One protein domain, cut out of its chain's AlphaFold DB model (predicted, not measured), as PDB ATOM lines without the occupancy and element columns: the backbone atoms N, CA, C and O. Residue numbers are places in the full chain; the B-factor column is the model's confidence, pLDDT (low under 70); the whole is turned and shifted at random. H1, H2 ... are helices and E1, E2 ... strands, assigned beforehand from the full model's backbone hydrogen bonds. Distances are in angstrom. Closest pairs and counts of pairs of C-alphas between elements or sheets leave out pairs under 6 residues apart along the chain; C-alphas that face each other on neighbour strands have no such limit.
ATOM      1  N   ALA A  21     236.230 165.830 200.170       73.75
ATOM      2  CA  ALA A  21     236.713 165.564 201.520       73.75
ATOM      3  C   ALA A  21     237.512 166.777 201.996       73.75
ATOM      4  O   ALA A  21     238.341 167.300 201.255       73.75
ATOM      5  N   GLY A  22     237.257 167.242 203.214       79.06
ATOM      6  CA  GLY A  22     237.867 168.469 203.709       79.06
ATOM      7  C   GLY A  22     237.571 168.730 205.175       79.06
ATOM      8  O   GLY A  22     237.211 167.827 205.934       79.06
ATOM      9  N   VAL A  23     237.750 169.979 205.580       84.56
ATOM     10  CA  VAL A  23     237.522 170.428 206.951       84.56
ATOM     11  C   VAL A  23     236.369 171.418 206.958       84.56
ATOM     12  O   VAL A  23     236.259 172.258 206.067       84.56
ATOM     13  N   VAL A  24     235.502 171.322 207.961       86.19
ATOM     14  CA  VAL A  24     234.438 172.303 208.174       86.19
ATOM     15  C   VAL A  24     235.077 173.651 208.507       86.19
ATOM     16  O   VAL A  24     235.759 173.775 209.522       86.19
ATOM     17  N   LEU A  25     234.857 174.655 207.662       83.62
ATOM     18  CA  LEU A  25     235.294 176.033 207.910       83.62
ATOM     19  C   LEU A  25     234.289 176.762 208.804       83.62
ATOM     20  O   LEU A  25     234.646 177.272 209.862       83.62
ATOM     21  N   GLU A  26     233.015 176.723 208.423       81.38
ATOM     22  CA  GLU A  26     231.910 177.331 209.159       81.38
ATOM     23  C   GLU A  26     230.661 176.449 209.111       81.38
ATOM     24  O   GLU A  26     230.490 175.603 208.231       81.38
ATOM     25  N   VAL A  27     229.776 176.645 210.088       85.75
ATOM     26  CA  VAL A  27     228.531 175.887 210.236       85.75
ATOM     27  C   VAL A  27     227.372 176.873 210.313       85.75
ATOM     28  O   VAL A  27     227.363 177.762 211.161       85.75
ATOM     29  N   GLY A  28     226.385 176.712 209.429       79.75
ATOM     30  CA  GLY A  28     225.213 177.586 209.384       79.75
ATOM     31  C   GLY A  28     224.378 177.538 210.668       79.75
ATOM     32  O   GLY A  28     224.282 176.505 211.338       79.75
ATOM     33  N   ALA A  29     223.724 178.656 210.993       75.56
ATOM     34  CA  ALA A  29     222.844 178.774 212.153       75.56
ATOM     35  C   ALA A  29     221.671 177.777 212.062       75.56
ATOM     36  O   ALA A  29     220.722 177.981 211.309       75.56
ATOM     37  N   GLY A  30     221.745 176.687 212.829       77.56
ATOM     38  CA  GLY A  30     220.729 175.625 212.861       77.56
ATOM     39  C   GLY A  30     221.266 174.230 212.547       77.56
ATOM     40  O   GLY A  30     220.616 173.242 212.893       77.56
ATOM     41  N   VAL A  31     222.469 174.124 211.981       79.81
ATOM     42  CA  VAL A  31     223.132 172.834 211.785       79.81
ATOM     43  C   VAL A  31     223.709 172.359 213.121       79.81
ATOM     44  O   VAL A  31     224.469 173.063 213.784       79.81
ATOM     45  N   ARG A  32     223.316 171.154 213.541       74.75
ATOM     46  CA  ARG A  32     223.774 170.503 214.775       74.75
ATOM     47  C   ARG A  32     224.516 169.224 214.406       74.75
ATOM     48  O   ARG A  32     224.031 168.465 213.579       74.75
ATOM     49  N   GLY A  33     225.661 168.981 215.043       77.06
ATOM     50  CA  GLY A  33     226.464 167.770 214.819       77.06
ATOM     51  C   GLY A  33     227.724 167.960 213.972       77.06
ATOM     52  O   GLY A  33     228.423 166.980 213.761       77.06
ATOM     53  N   PHE A  34     228.027 169.192 213.552       81.62
ATOM     54  CA  PHE A  34     229.299 169.560 212.929       81.62
ATOM     55  C   PHE A  34     229.904 170.772 213.630       81.62
ATOM     56  O   PHE A  34     229.168 171.629 214.135       81.62
ATOM     57  N   ARG A  35     231.233 170.850 213.666       83.06
ATOM     58  CA  ARG A  35     231.982 171.982 214.228       83.06
ATOM     59  C   ARG A  35     233.096 172.419 213.280       83.06
ATOM     60  O   ARG A  35     233.711 171.556 212.655       83.06
ATOM     61  N   PRO A  36     233.410 173.725 213.216       86.19
ATOM     62  CA  PRO A  36     234.619 174.196 212.552       86.19
ATOM     63  C   PRO A  36     235.857 173.416 213.012       86.19
ATOM     64  O   PRO A  36     236.036 173.189 214.210       86.19
ATOM     65  N   GLY A  37     236.691 172.988 212.066       83.31
ATOM     66  CA  GLY A  37     237.872 172.158 212.320       83.31
ATOM     67  C   GLY A  37     237.633 170.644 212.259       83.31
ATOM     68  O   GLY A  37     238.599 169.881 212.276       83.31
ATOM     69  N   GLU A  38     236.386 170.176 212.150       83.75
ATOM     70  CA  GLU A  38     236.108 168.748 211.971       83.75
ATOM     71  C   GLU A  38     236.378 168.289 210.539       83.75
ATOM     72  O   GLU A  38     236.033 168.960 209.565       83.75
ATOM     73  N   ARG A  39     236.978 167.101 210.414       85.06
ATOM     74  CA  ARG A  39     237.219 166.446 209.128       85.06
ATOM     75  C   ARG A  39     235.930 165.788 208.660       85.06
ATOM     76  O   ARG A  39     235.349 164.969 209.376       85.06
ATOM     77  N   VAL A  40     235.495 166.126 207.458       83.19
ATOM     78  CA  VAL A  40     234.231 165.663 206.893       83.19
ATOM     79  C   VAL A  40     234.385 165.283 205.430       83.19
ATOM     80  O   VAL A  40     235.304 165.715 204.734       83.19
ATOM     81  N   ILE A  41     233.446 164.472 204.971       80.44
ATOM     82  CA  ILE A  41     233.233 164.162 203.564       80.44
ATOM     83  C   ILE A  41     231.833 164.629 203.182       80.44
ATOM     84  O   ILE A  41     230.884 164.467 203.952       80.44
ATOM     85  N   ALA A  42     231.701 165.242 202.018       76.00
ATOM     86  CA  ALA A  42     230.482 165.871 201.547       76.00
ATOM     87  C   ALA A  42     230.188 165.456 200.112       76.00
ATOM     88  O   ALA A  42     231.083 165.444 199.276       76.00
ATOM     89  N   ILE A  43     228.924 165.181 199.804       69.88
ATOM     90  CA  ILE A  43     228.485 164.921 198.430       69.88
ATOM     91  C   ILE A  43     228.004 166.245 197.819       69.88
ATOM     92  O   ILE A  43     226.819 166.595 197.889       69.88
ATOM     93  N   ALA A  44     228.941 167.012 197.263       62.12
ATOM     94  CA  ALA A  44     228.665 168.227 196.508       62.12
ATOM     95  C   ALA A  44     228.186 167.847 195.098       62.12
ATOM     96  O   ALA A  44     228.973 167.691 194.169       62.12
ATOM     97  N   GLY A  45     226.867 167.683 194.950       52.94
ATOM     98  CA  GLY A  45     226.223 167.260 193.701       52.94
ATOM     99  C   GLY A  45     226.696 168.008 192.447       52.94
ATOM    100  O   GLY A  45     226.741 167.403 191.384       52.94
ATOM    101  N   TRP A  46     227.051 169.291 192.578       44.91
ATOM    102  CA  TRP A  46     227.647 170.146 191.547       44.91
ATOM    103  C   TRP A  46     228.538 171.200 192.231       44.91
ATOM    104  O   TRP A  46     228.150 171.724 193.272       44.91
ATOM    105  N   GLY A  47     229.699 171.540 191.650       47.91
ATOM    106  CA  GLY A  47     230.530 172.664 192.126       47.91
ATOM    107  C   GLY A  47     231.821 172.318 192.880       47.91
ATOM    108  O   GLY A  47     232.375 173.193 193.533       47.91
ATOM    109  N   GLY A  48     232.354 171.096 192.757       49.12
ATOM    110  CA  GLY A  48     233.629 170.680 193.377       49.12
ATOM    111  C   GLY A  48     234.905 171.360 192.842       49.12
ATOM    112  O   GLY A  48     235.997 170.862 193.079       49.12
ATOM    113  N   PHE A  49     234.778 172.461 192.095       44.28
ATOM    114  CA  PHE A  49     235.886 173.255 191.542       44.28
ATOM    115  C   PHE A  49     235.935 174.666 192.155       44.28
ATOM    116  O   PHE A  49     236.273 175.641 191.487       44.28
ATOM    117  N   ALA A  50     235.546 174.779 193.423       54.84
ATOM    118  CA  ALA A  50     235.742 175.962 194.247       54.84
ATOM    119  C   ALA A  50     236.557 175.550 195.478       54.84
ATOM    120  O   ALA A  50     236.403 174.433 195.969       54.84
ATOM    121  N   GLU A  51     237.419 176.442 195.968       56.56
ATOM    122  CA  GLU A  51     238.219 176.213 197.184       56.56
ATOM    123  C   GLU A  51     237.324 175.971 198.416       56.56
ATOM    124  O   GLU A  51     237.751 175.361 199.393       56.56
ATOM    125  N   GLU A  52     236.055 176.387 198.335       63.12
ATOM    126  CA  GLU A  52     235.035 176.264 199.371       63.12
ATOM    127  C   GLU A  52     233.671 175.939 198.730       63.12
ATOM    128  O   GLU A  52     233.293 176.526 197.713       63.12
ATOM    129  N   CYS A  53     232.901 175.014 199.317       67.56
ATOM    130  CA  CYS A  53     231.567 174.651 198.828       67.56
ATOM    131  C   CYS A  53     230.564 174.549 199.983       67.56
ATOM    132  O   CYS A  53     230.781 173.815 200.948       67.56
ATOM    133  N   ALA A  54     229.440 175.261 199.864       71.44
ATOM    134  CA  ALA A  54     228.326 175.141 200.793       71.44
ATOM    135  C   ALA A  54     227.477 173.913 200.436       71.44
ATOM    136  O   ALA A  54     226.922 173.810 199.342       71.44
ATOM    137  N   VAL A  55     227.358 172.991 201.386       73.69
ATOM    138  CA  VAL A  55     226.630 171.728 201.238       73.69
ATOM    139  C   VAL A  55     225.617 171.576 202.363       73.69
ATOM    140  O   VAL A  55     225.849 172.002 203.493       73.69
ATOM    141  N   ASP A  56     224.478 170.961 202.052       78.69
ATOM    142  CA  ASP A  56     223.484 170.632 203.068       78.69
ATOM    143  C   ASP A  56     224.068 169.639 204.082       78.69
ATOM    144  O   ASP A  56     224.686 168.642 203.699       78.69
ATOM    145  N   ALA A  57     223.844 169.886 205.374       76.19
ATOM    146  CA  ALA A  57     224.395 169.071 206.456       76.19
ATOM    147  C   ALA A  57     223.958 167.596 206.390       76.19
ATOM    148  O   ALA A  57     224.689 166.721 206.852       76.19
ATOM    149  N   GLY A  58     222.809 167.287 205.778       78.44
ATOM    150  CA  GLY A  58     222.355 165.916 205.541       78.44
ATOM    151  C   GLY A  58     223.184 165.158 204.498       78.44
ATOM    152  O   GLY A  58     223.117 163.929 204.429       78.44
ATOM    153  N   ARG A  59     223.989 165.873 203.705       75.38
ATOM    154  CA  ARG A  59     224.902 165.324 202.688       75.38
ATOM    155  C   ARG A  59     226.362 165.344 203.135       75.38
ATOM    156  O   ARG A  59     227.243 165.035 202.333       75.38
ATOM    157  N   VAL A  60     226.605 165.692 204.397       79.31
ATOM    158  CA  VAL A  60     227.920 165.689 205.034       79.31
ATOM    159  C   VAL A  60     227.987 164.533 206.023       79.31
ATOM    160  O   VAL A  60     227.030 164.242 206.743       79.31
ATOM    161  N   ARG A  61     229.123 163.842 206.061       82.62
ATOM    162  CA  ARG A  61     229.413 162.791 207.037       82.62
ATOM    163  C   ARG A  61     230.755 163.074 207.714       82.62
ATOM    164  O   ARG A  61     231.683 163.524 207.042       82.62
ATOM    165  N   PRO A  62     230.882 162.822 209.028       82.19
ATOM    166  CA  PRO A  62     232.161 162.936 209.709       82.19
ATOM    167  C   PRO A  62     233.130 161.872 209.192       82.19
ATOM    168  O   PRO A  62     232.759 160.707 209.026       82.19
ATOM    169  N   LEU A  63     234.374 162.276 208.953       78.44
ATOM    170  CA  LEU A  63     235.446 161.366 208.582       78.44
ATOM    171  C   LEU A  63     236.072 160.786 209.865       78.44
ATOM    172  O   LEU A  63     236.506 161.558 210.725       78.44
ATOM    173  N   PRO A  64     236.142 159.452 210.035       74.56
ATOM    174  CA  PRO A  64     236.777 158.847 211.202       74.56
ATOM    175  C   PRO A  64     238.253 159.249 211.314       74.56
ATOM    176  O   PRO A  64     238.961 159.315 210.312       74.56
ATOM    177  N   ALA A  65     238.749 159.442 212.539       65.88
ATOM    178  CA  ALA A  65     240.089 159.980 212.807       65.88
ATOM    179  C   ALA A  65     241.278 159.115 212.321       65.88
ATOM    180  O   ALA A  65     242.420 159.544 212.436       65.88
ATOM    181  N   GLY A  66     241.037 157.930 211.754       67.94
ATOM    182  CA  GLY A  66     242.059 157.074 211.137       67.94
ATOM    183  C   GLY A  66     241.980 156.990 209.611       67.94
ATOM    184  O   GLY A  66     242.710 156.205 209.015       67.94
ATOM    185  N   MET A  67     241.074 157.741 208.978       66.00
ATOM    186  CA  MET A  67     240.859 157.696 207.534       66.00
ATOM    187  C   MET A  67     241.450 158.942 206.877       66.00
ATOM    188  O   MET A  67     241.196 160.070 207.310       66.00
ATOM    189  N   ASP A  68     242.269 158.742 205.848       70.88
ATOM    190  CA  ASP A  68     242.821 159.843 205.066       70.88
ATOM    191  C   ASP A  68     241.757 160.470 204.159       70.88
ATOM    192  O   ASP A  68     240.729 159.844 203.884       70.88
ATOM    193  N   PHE A  69     241.962 161.711 203.717       66.62
ATOM    194  CA  PHE A  69     240.957 162.402 202.897       66.62
ATOM    195  C   PHE A  69     240.750 161.698 201.550       66.62
ATOM    196  O   PHE A  69     239.612 161.554 201.102       66.62
ATOM    197  N   GLU A  70     241.832 161.179 200.964       65.25
ATOM    198  CA  GLU A  70     241.795 160.366 199.745       65.25
ATOM    199  C   GLU A  70     240.976 159.086 199.955       65.25
ATOM    200  O   GLU A  70     240.086 158.770 199.164       65.25
ATOM    201  N   THR A  71     241.206 158.390 201.072       64.75
ATOM    202  CA  THR A  71     240.450 157.187 201.441       64.75
ATOM    203  C   THR A  71     238.983 157.505 201.716       64.75
ATOM    204  O   THR A  71     238.117 156.735 201.319       64.75
ATOM    205  N   GLY A  72     238.677 158.635 202.357       64.50
ATOM    206  CA  GLY A  72     237.307 159.075 202.619       64.50
ATOM    207  C   GLY A  72     236.520 159.368 201.341       64.50
ATOM    208  O   GLY A  72     235.378 158.924 201.208       64.50
ATOM    209  N   ALA A  73     237.147 160.053 200.381       62.66
ATOM    210  CA  ALA A  73     236.564 160.297 199.063       62.66
ATOM    211  C   ALA A  73     236.369 158.986 198.277       62.66
ATOM    212  O   ALA A  73     235.306 158.757 197.702       62.66
ATOM    213  N   ALA A  74     237.345 158.074 198.322       61.25
ATOM    214  CA  ALA A  74     237.242 156.760 197.685       61.25
ATOM    215  C   ALA A  74     236.225 155.822 198.370       61.25
ATOM    216  O   ALA A  74     235.641 154.947 197.723       61.25
ATOM    217  N   PHE A  75     235.994 155.984 199.676       59.19
ATOM    218  CA  PHE A  75     235.031 155.181 200.430       59.19
ATOM    219  C   PHE A  75     233.593 155.537 200.057       59.19
ATOM    220  O   PHE A  75     232.778 154.633 199.895       59.19
ATOM    221  N   LEU A  76     233.283 156.820 199.841       54.44
ATOM    222  CA  LEU A  76     231.991 157.216 199.271       54.44
ATOM    223  C   LEU A  76     231.822 156.680 197.842       54.44
ATOM    224  O   LEU A  76     230.783 156.093 197.541       54.44
ATOM    225  N   TYR A  77     232.883 156.730 197.030       51.28
ATOM    226  CA  TYR A  77     232.881 156.187 195.669       51.28
ATOM    227  C   TYR A  77     232.570 154.678 195.631       51.28
ATOM    228  O   TYR A  77     231.757 154.200 194.833       51.28
TER     229      TYR A  77
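This is residues 21 to 77 of the 85 residues of a protein of Deltaproteobacteria bacterium GWC2_65_14 (UniProt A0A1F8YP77). With little regular structure, a small sheet of three short strands has helix H1 over one face, and two long loops, residues 24 to 38 and 43 to 59, make much of the rest. Of 57 printed residues, 19 are in named elements, in order E1, E2, E3, H1, mixed in class. The sheet is a meander, E1 E2 E3, each strand the antiparallel neighbour of the one before. The whole is compact, radius of gyration of the C-alphas 10.9 A, spanning 30 by 25 by 19 A.

E2 is residues 39 to 42, 10.2 A; E1, 21 to 23, 7.3 A, begins at C-alpha 21 (236.713, 165.564, 201.520). E3 is 60 to 62, 6.9 A; H1, 69 to 77, 12.5 A, ends at C-alpha 77 (232.881, 156.187, 195.669).

In hairpin E1 and E2, N 22 and O 40 are 2.9 A apart; in hairpin E2 and E3, N 61 and O 41, 2.8 A. H1 is on the sheet, height 8.4 A; its closest C-alphas to E1 are Phe 69 and Ala 21, 5.5 A. Every O i to N i+4 pair in H1 is within hydrogen-bond range.

The printed part has no cut. Links E1 to E2 and E2 to E3 are long. Residues 43 to 53, 65 to 67 and 69 to 77 have pLDDT under 70.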